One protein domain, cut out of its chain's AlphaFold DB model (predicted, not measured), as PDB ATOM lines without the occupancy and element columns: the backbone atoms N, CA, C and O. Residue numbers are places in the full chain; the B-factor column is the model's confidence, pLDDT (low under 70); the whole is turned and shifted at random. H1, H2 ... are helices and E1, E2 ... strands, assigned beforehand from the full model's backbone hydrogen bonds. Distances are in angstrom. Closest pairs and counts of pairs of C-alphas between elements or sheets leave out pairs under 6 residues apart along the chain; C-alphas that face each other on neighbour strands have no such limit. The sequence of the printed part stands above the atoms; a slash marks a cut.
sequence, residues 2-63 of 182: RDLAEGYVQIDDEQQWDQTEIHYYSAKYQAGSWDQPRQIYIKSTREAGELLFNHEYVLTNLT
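What this domain is: This is residues 2 to 63 of the 182 residues of the protein "Transposase DDE domain protein" of Pediococcus ethanolidurans (UniProt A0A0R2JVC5). A long, twisted ribbon of three strands, E1, E2 and E3, makes the body, with the short helix H1 over one face of it. Residues 10 to 15, in the long link from H1 to E1, stick out from the rest. The printed part has 62 residues, with one named helix and three named strands in the order H1, E1, E2, E3; the sheet order is E1, E2, E3, all antiparallel. The class is mostly strand, though under half of the residues are in named elements. The whole is loose, with a radius of gyration of the C-alphas of 13.7 A, and a rod spanning 43 by 19 by 14 A.

How they stand to each other: E1, residues 21 to 29, E2, residues 38 to 46, and E3, residues 54 to 60, form a meander, each strand the antiparallel neighbour of the one before. In the hairpin E1 and E2, the directions stand at 161 degrees, and N 25 and O 42 are within hydrogen-bond range at 2.9 A. In the hairpin E2 and E3, the angle is 158 degrees, with N 43 and O 56 at 2.9 A. E1 bends by 53 degrees at residue 26. H1, residues 2 to 6, is on the sheet and over E3, at a height over the sheet of 7.7 A. The closest C-alphas of H1 and E3 are those of Ala 5 and His 55, 6.8 A apart. H1 and E1 are near each other, with 6 pairs of C-alphas within 10 A. The O i to N i+4 pair of H1 is within hydrogen-bond range.

Where its parts are: E2 measures 25.6 A, from C-alpha 38 at (173.268, -94.540, 128.685) to C-alpha 46. E1 measures 24.0 A and E3 19.8 A, ending at C-alpha 60 at (167.614, -90.974, 131.758). H1, 6.2 A long, begins at C-alpha 2 at (162.959, -105.280, 122.159).

The domain as a whole: The C-alphas farthest apart, those of Asp 18 and Asp 35, are 43.3 A apart. The printed part has no cut. The link from H1 to E1, 14 residues, is long. The mean pLDDT of the printed part is 84.9; residue 2 and residues 10 to 15 are under 70.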
ATOM      1  N   ARG A   2     163.917-104.217 121.831       63.12
ATOM      2  CA  ARG A   2     162.959-105.280 122.159       63.12
ATOM      3  C   ARG A   2     163.645-106.570 122.634       63.12
ATOM      4  O   ARG A   2     163.453-106.942 123.781       63.12
ATOM      5  N   ASP A   3     164.596-107.081 121.853       73.50
ATOM      6  CA  ASP A   3     165.393-108.276 122.194       73.50
ATOM      7  C   ASP A   3     166.151-108.154 123.530       73.50
ATOM      8  O   ASP A   3     166.400-109.140 124.214       73.50
ATOM      9  N   LEU A   4     166.511-106.925 123.927       77.88
ATOM     10  CA  LEU A   4     167.190-106.668 125.199       77.88
ATOM     11  C   LEU A   4     166.231-106.842 126.379       77.88
ATOM     12  O   LEU A   4     166.648-107.363 127.401       77.88
ATOM     13  N   ALA A   5     164.972-106.416 126.251       73.31
ATOM     14  CA  ALA A   5     163.971-106.590 127.303       73.31
ATOM     15  C   ALA A   5     163.432-108.025 127.360       73.31
ATOM     16  O   ALA A   5     163.225-108.542 128.454       73.31
ATOM     17  N   GLU A   6     163.263-108.670 126.204       78.12
ATOM     18  CA  GLU A   6     162.848-110.076 126.111       78.12
ATOM     19  C   GLU A   6     163.871-111.007 126.786       78.12
ATOM     20  O   GLU A   6     163.480-111.971 127.432       78.12
ATOM     21  N   GLY A   7     165.167-110.667 126.761       74.69
ATOM     22  CA  GLY A   7     166.208-111.418 127.476       74.69
ATOM     23  C   GLY A   7     166.160-111.335 129.010       74.69
ATOM     24  O   GLY A   7     166.822-112.133 129.672       74.69
ATOM     25  N   TYR A   8     165.408-110.391 129.590       76.56
ATOM     26  CA  TYR A   8     165.254-110.264 131.048       76.56
ATOM     27  C   TYR A   8     164.015-110.974 131.598       76.56
ATOM     28  O   TYR A   8     163.942-111.226 132.802       76.56
ATOM     29  N   VAL A   9     163.046-111.286 130.740       76.38
ATOM     30  CA  VAL A   9     161.803-111.946 131.136       76.38
ATOM     31  C   VAL A   9     162.001-113.457 131.046       76.38
ATOM     32  O   VAL A   9     162.274-113.985 129.971       76.38
ATOM     33  N   GLN A  10     161.864-114.157 132.171       67.75
ATOM     34  CA  GLN A  10     161.845-115.620 132.212       67.75
ATOM     35  C   GLN A  10     160.403-116.092 132.397       67.75
ATOM     36  O   GLN A  10     159.697-115.576 133.260       67.75
ATOM     37  N   ILE A  11     159.969-117.031 131.556       64.38
ATOM     38  CA  ILE A  11     158.649-117.667 131.623       64.38
ATOM     39  C   ILE A  11     158.875-119.069 132.190       64.38
ATOM     40  O   ILE A  11     159.674-119.815 131.625       64.38
ATOM     41  N   ASP A  12     158.211-119.393 133.297       64.25
ATOM     42  CA  ASP A  12     158.252-120.714 133.936       64.25
ATOM     43  C   ASP A  12     156.983-121.522 133.599       64.25
ATOM     44  O   ASP A  12     155.957-120.963 133.209       64.25
ATOM     45  N   ASP A  13     157.025-122.843 133.754       59.69
ATOM     46  CA  ASP A  13     155.909-123.742 133.422       59.69
ATOM     47  C   ASP A  13     154.707-123.582 134.384       59.69
ATOM     48  O   ASP A  13     153.584-123.965 134.051       59.69
ATOM     49  N   GLU A  14     154.903-122.952 135.550       66.31
ATOM     50  CA  GLU A  14     153.855-122.634 136.539       66.31
ATOM     51  C   GLU A  14     153.259-121.214 136.389       66.31
ATOM     52  O   GLU A  14     152.577-120.716 137.292       66.31
ATOM     53  N   GLN A  15     153.489-120.533 135.258       68.56
ATOM     54  CA  GLN A  15     153.064-119.142 135.075       68.56
ATOM     55  C   GLN A  15     151.534-118.972 135.202       68.56
ATOM     56  O   GLN A  15     150.751-119.552 134.447       68.56
ATOM     57  N   GLN A  16     151.091-118.099 136.110       74.31
ATOM     58  CA  GLN A  16     149.679-117.726 136.256       74.31
ATOM     59  C   GLN A  16     149.282-116.743 135.148       74.31
ATOM     60  O   GLN A  16     149.575-115.553 135.221       74.31
ATOM     61  N   TRP A  17     148.681-117.247 134.069       77.50
ATOM     62  CA  TRP A  17     148.293-116.459 132.883       77.50
ATOM     63  C   TRP A  17     147.071-115.556 133.102       77.50
ATOM     64  O   TRP A  17     146.784-114.681 132.287       77.50
ATOM     65  N   ASP A  18     146.341-115.764 134.191       81.12
ATOM     66  CA  ASP A  18     145.129-115.041 134.569       81.12
ATOM     67  C   ASP A  18     145.403-113.734 135.331       81.12
ATOM     68  O   ASP A  18     144.468-112.985 135.615       81.12
ATOM     69  N   GLN A  19     146.668-113.427 135.635       84.50
ATOM     70  CA  GLN A  19     147.063-112.241 136.394       84.50
ATOM     71  C   GLN A  19     148.028-111.346 135.616       84.50
ATOM     72  O   GLN A  19     148.905-111.820 134.886       84.50
ATOM     73  N   THR A  20     147.882-110.033 135.815       87.75
ATOM     74  CA  THR A  20     148.824-109.046 135.281       87.75
ATOM     75  C   THR A  20     150.158-109.168 136.010       87.75
ATOM     76  O   THR A  20     150.225-109.121 137.237       87.75
ATOM     77  N   GLU A  21     151.229-109.270 135.235       89.12
ATOM     78  CA  GLU A  21     152.593-109.428 135.719       89.12
ATOM     79  C   GLU A  21     153.435-108.223 135.294       89.12
ATOM     80  O   GLU A  21     153.402-107.807 134.133       89.12
ATOM     81  N   ILE A  22     154.172-107.632 136.239       91.12
ATOM     82  CA  ILE A  22     154.987-106.439 135.996       91.12
ATOM     83  C   ILE A  22     156.394-106.671 136.529       91.12
ATOM     84  O   ILE A  22     156.577-106.901 137.721       91.12
ATOM     85  N   HIS A  23     157.379-106.506 135.649       91.06
ATOM     86  CA  HIS A  23     158.793-106.588 135.988       91.06
ATOM     87  C   HIS A  23     159.532-105.302 135.669       91.06
ATOM     88  O   HIS A  23     159.232-104.610 134.693       91.06
ATOM     89  N   TYR A  24     160.547-105.028 136.478       92.25
ATOM     90  CA  TYR A  24     161.351-103.821 136.423       92.25
ATOM     91  C   TYR A  24     162.829-104.181 136.309       92.25
ATOM     92  O   TYR A  24     163.364-104.942 137.112       92.25
ATOM     93  N   TYR A  25     163.508-103.600 135.321       91.94
ATOM     94  CA  TYR A  25     164.917-103.876 135.060       91.94
ATOM     95  C   TYR A  25     165.709-102.598 134.819       91.94
ATOM     96  O   TYR A  25     165.174-101.551 134.446       91.94
ATOM     97  N   SER A  26     167.024-102.696 134.998       92.06
ATOM     98  CA  SER A  26     167.970-101.635 134.673       92.06
ATOM     99  C   SER A  26     169.075-102.199 133.787       92.06
ATOM    100  O   SER A  26     169.583-103.289 134.043       92.06
ATOM    101  N   ALA A  27     169.450-101.464 132.746       90.88
ATOM    102  CA  ALA A  27     170.516-101.865 131.840       90.88
ATOM    103  C   ALA A  27     171.244-100.639 131.283       90.88
ATOM    104  O   ALA A  27     170.744 -99.515 131.324       90.88
ATOM    105  N   LYS A  28     172.436-100.854 130.727       90.56
ATOM    106  CA  LYS A  28     173.102 -99.850 129.896       90.56
ATOM    107  C   LYS A  28     172.861-100.186 128.437       90.56
ATOM    108  O   LYS A  28     173.060-101.322 128.024       90.56
ATOM    109  N   TYR A  29     172.457 -99.189 127.663       90.19
ATOM    110  CA  TYR A  29     172.231 -99.331 126.234       90.19
ATOM    111  C   TYR A  29     172.942 -98.219 125.471       90.19
ATOM    112  O   TYR A  29     172.947 -97.058 125.892       90.19
ATOM    113  N   GLN A  30     173.545 -98.578 124.342       90.75
ATOM    114  CA  GLN A  30     174.182 -97.645 123.423       90.75
ATOM    115  C   GLN A  30     173.601 -97.865 122.032       90.75
ATOM    116  O   GLN A  30     173.771 -98.932 121.443       90.75
ATOM    117  N   ALA A  31     172.894 -96.862 121.513       88.31
ATOM    118  CA  ALA A  31     172.499 -96.863 120.112       88.31
ATOM    119  C   ALA A  31     173.729 -96.603 119.229       88.31
ATOM    120  O   ALA A  31     174.654 -95.913 119.650       88.31
ATOM    121  N   GLY A  32     173.721 -97.089 117.986       90.38
ATOM    122  CA  GLY A  32     174.859 -96.920 117.071       90.38
ATOM    123  C   GLY A  32     175.214 -95.460 116.755       90.38
ATOM    124  O   GLY A  32     176.347 -95.176 116.394       90.38
ATOM    125  N   SER A  33     174.269 -94.529 116.924       93.12
ATOM    126  CA  SER A  33     174.485 -93.087 116.755       93.12
ATOM    127  C   SER A  33     174.947 -92.366 118.026       93.12
ATOM    128  O   SER A  33     175.073 -91.144 118.014       93.12
ATOM    129  N   TRP A  34     175.123 -93.072 119.147       92.38
ATOM    130  CA  TRP A  34     175.498 -92.466 120.423       92.38
ATOM    131  C   TRP A  34     176.975 -92.684 120.716       92.38
ATOM    132  O   TRP A  34     177.452 -93.817 120.725       92.38
ATOM    133  N   ASP A  35     177.661 -91.607 121.091       91.81
ATOM    134  CA  ASP A  35     179.079 -91.655 121.463       91.81
ATOM    135  C   ASP A  35     179.336 -92.437 122.760       91.81
ATOM    136  O   ASP A  35     180.453 -92.885 123.003       91.81
ATOM    137  N   GLN A  36     178.322 -92.571 123.625       90.31
ATOM    138  CA  GLN A  36     178.447 -93.166 124.958       90.31
ATOM    139  C   GLN A  36     177.206 -93.993 125.343       90.31
ATOM    140  O   GLN A  36     176.081 -93.618 124.980       90.31
ATOM    141  N   PRO A  37     177.374 -95.078 126.126       90.56
ATOM    142  CA  PRO A  37     176.263 -95.850 126.670       90.56
ATOM    143  C   PRO A  37     175.489 -95.041 127.714       90.56
ATOM    144  O   PRO A  37     176.062 -94.291 128.506       90.56
ATOM    145  N   ARG A  38     174.170 -95.227 127.754       91.00
ATOM    146  CA  ARG A  38     173.268 -94.540 128.685       91.00
ATOM    147  C   ARG A  38     172.484 -95.541 129.521       91.00
ATOM    148  O   ARG A  38     172.240 -96.666 129.087       91.00
ATOM    149  N   GLN A  39     172.091 -95.118 130.721       92.12
ATOM    150  CA  GLN A  39     171.236 -95.916 131.592       92.12
ATOM    151  C   GLN A  39     169.810 -95.945 131.034       92.12
ATOM    152  O   GLN A  39     169.213 -94.896 130.777       92.12
ATOM    153  N   ILE A  40     169.276 -97.152 130.874       93.44
ATOM    154  CA  ILE A  40     167.871 -97.413 130.586       93.44
ATOM    155  C   ILE A  40     167.234 -98.147 131.763       93.44
ATOM    156  O   ILE A  40     167.850 -99.012 132.391       93.44
ATOM    157  N   TYR A  41     165.989 -97.797 132.037       94.06
ATOM    158  CA  TYR A  41     165.091 -98.547 132.899       94.06
ATOM    159  C   TYR A  41     164.000 -99.155 132.029       94.06
ATOM    160  O   TYR A  41     163.516 -98.508 131.098       94.06
ATOM    161  N   ILE A  42     163.652-100.402 132.305       94.06
ATOM    162  CA  ILE A  42     162.724-101.192 131.502       94.06
ATOM    163  C   ILE A  42     161.587-101.616 132.412       94.06
ATOM    164  O   ILE A  42     161.839-102.110 133.510       94.06
ATOM    165  N   LYS A  43     160.358-101.429 131.947       94.31
ATOM    166  CA  LYS A  43     159.163-101.978 132.574       94.31
ATOM    167  C   LYS A  43     158.526-102.936 131.585       94.31
ATOM    168  O   LYS A  43     158.169-102.531 130.483       94.31
ATOM    169  N   SER A  44     158.420-104.194 131.972       92.62
ATOM    170  CA  SER A  44     157.788-105.239 131.175       92.62
ATOM    171  C   SER A  44     156.457-105.579 131.825       92.62
ATOM    172  O   SER A  44     156.439-106.036 132.963       92.62
ATOM    173  N   THR A  45     155.349-105.347 131.128       92.44
ATOM    174  CA  THR A  45     153.999-105.641 131.615       92.44
ATOM    175  C   THR A  45     153.339-106.672 130.716       92.44
ATOM    176  O   THR A  45     153.212-106.448 129.514       92.44
ATOM    177  N   ARG A  46     152.898-107.786 131.296       90.94
ATOM    178  CA  ARG A  46     152.010-108.751 130.646       90.94
ATOM    179  C   ARG A  46     150.639-108.609 131.281       90.94
ATOM    180  O   ARG A  46     150.500-108.823 132.481       90.94
ATOM    181  N   GLU A  47     149.656-108.203 130.494       89.00
ATOM    182  CA  GLU A  47     148.278-108.096 130.972       89.00
ATOM    183  C   GLU A  47     147.663-109.486 131.170       89.00
ATOM    184  O   GLU A  47     148.067-110.453 130.523       89.00
ATOM    185  N   ALA A  48     146.681-109.592 132.066       87.69
ATOM    186  CA  ALA A  48     145.951-110.838 132.274       87.69
ATOM    187  C   ALA A  48     145.347-111.355 130.953       87.69
ATOM    188  O   ALA A  48     144.631-110.632 130.259       87.69
ATOM    189  N   GLY A  49     145.621-112.618 130.620       83.50
ATOM    190  CA  GLY A  49     145.167-113.256 129.382       83.50
ATOM    191  C   GLY A  49     146.030-112.984 128.143       83.50
ATOM    192  O   GLY A  49     145.758-113.568 127.095       83.50
ATOM    193  N   GLU A  50     147.073-112.156 128.244       85.25
ATOM    194  CA  GLU A  50     148.029-111.925 127.158       85.25
ATOM    195  C   GLU A  50     149.243-112.855 127.269       85.25
ATOM    196  O   GLU A  50     149.735-113.157 128.358       85.25
ATOM    197  N   LEU A  51     149.763-113.296 126.119       82.81
ATOM    198  CA  LEU A  51     150.953-114.156 126.068       82.81
ATOM    199  C   LEU A  51     152.263-113.361 126.034       82.81
ATOM    200  O   LEU A  51     153.308-113.867 126.438       82.81
ATOM    201  N   LEU A  52     152.220-112.131 125.518       84.88
ATOM    202  CA  LEU A  52     153.400-111.317 125.253       84.88
ATOM    203  C   LEU A  52     153.523-110.173 126.257       84.88
ATOM    204  O   LEU A  52     152.536-109.545 126.639       84.88
ATOM    205  N   PHE A  53     154.761-109.862 126.631       87.81
ATOM    206  CA  PHE A  53     155.064-108.682 127.429       87.81
ATOM    207  C   PHE A  53     155.107-107.432 126.544       87.81
ATOM    208  O   PHE A  53     155.736-107.401 125.484       87.81
ATOM    209  N   ASN A  54     154.476-106.368 127.028       90.31
ATOM    210  CA  ASN A  54     154.673-105.014 126.541       90.31
ATOM    211  C   ASN A  54     155.840-104.387 127.297       90.31
ATOM    212  O   ASN A  54     155.849-104.351 128.526       90.31
ATOM    213  N   HIS A  55     156.823-103.882 126.558       91.62
ATOM    214  CA  HIS A  55     158.027-103.295 127.135       91.62
ATOM    215  C   HIS A  55     158.018-101.776 126.976       91.62
ATOM    216  O   HIS A  55     157.973-101.246 125.863       91.62
ATOM    217  N   GLU A  56     158.111-101.074 128.096       92.75
ATOM    218  CA  GLU A  56     158.304 -99.632 128.174       92.75
ATOM    219  C   GLU A  56     159.757 -99.342 128.566       92.75
ATOM    220  O   GLU A  56     160.363-100.070 129.355       92.75
ATOM    221  N   TYR A  57     160.327 -98.258 128.034       92.38
ATOM    222  CA  TYR A  57     161.724 -97.891 128.264       92.38
ATOM    223  C   TYR A  57     161.824 -96.432 128.699       92.38
ATOM    224  O   TYR A  57     161.353 -95.534 127.999       92.38
ATOM    225  N   VAL A  58     162.505 -96.181 129.816       92.25
ATOM    226  CA  VAL A  58     162.859 -94.835 130.278       92.25
ATOM    227  C   VAL A  58     164.368 -94.673 130.189       92.25
ATOM    228  O   VAL A  58     165.133 -95.303 130.916       92.25
ATOM    229  N   LEU A  59     164.800 -93.801 129.284       91.38
ATOM    230  CA  LEU A  59     166.191 -93.391 129.143       91.38
ATOM    231  C   LEU A  59     166.413 -92.119 129.964       91.38
ATOM    232  O   LEU A  59     165.737 -91.115 129.742       91.38
ATOM    233  N   THR A  60     167.368 -92.132 130.890       86.19
ATOM    234  CA  THR A  60     167.614 -90.974 131.758       86.19
ATOM    235  C   THR A  60     169.087 -90.816 132.112       86.19
ATOM    236  O   THR A  60     169.861 -91.772 132.124       86.19
ATOM    237  N   ASN A  61     169.487 -89.576 132.392       87.19
ATOM    238  CA  ASN A  61     170.790 -89.250 132.967       87.19
ATOM    239  C   ASN A  61     170.813 -89.419 134.501       87.19
ATOM    240  O   ASN A  61     171.875 -89.305 135.111       87.19
ATOM    241  N   LEU A  62     169.667 -89.714 135.124       85.25
ATOM    242  CA  LEU A  62     169.546 -90.017 136.548       85.25
ATOM    243  C   LEU A  62     169.885 -91.497 136.799       85.25
ATOM    244  O   LEU A  62     169.035 -92.385 136.731       85.25
ATOM    245  N   THR A  63     171.160 -91.769 137.067       81.38
ATOM    246  CA  THR A  63     171.713 -93.137 137.135       81.38
ATOM    247  C   THR A  63     171.636 -93.801 138.511       81.38
ATOM    248  O   THR A  63     171.969 -94.974 138.632       81.38
TER     249      THR A  63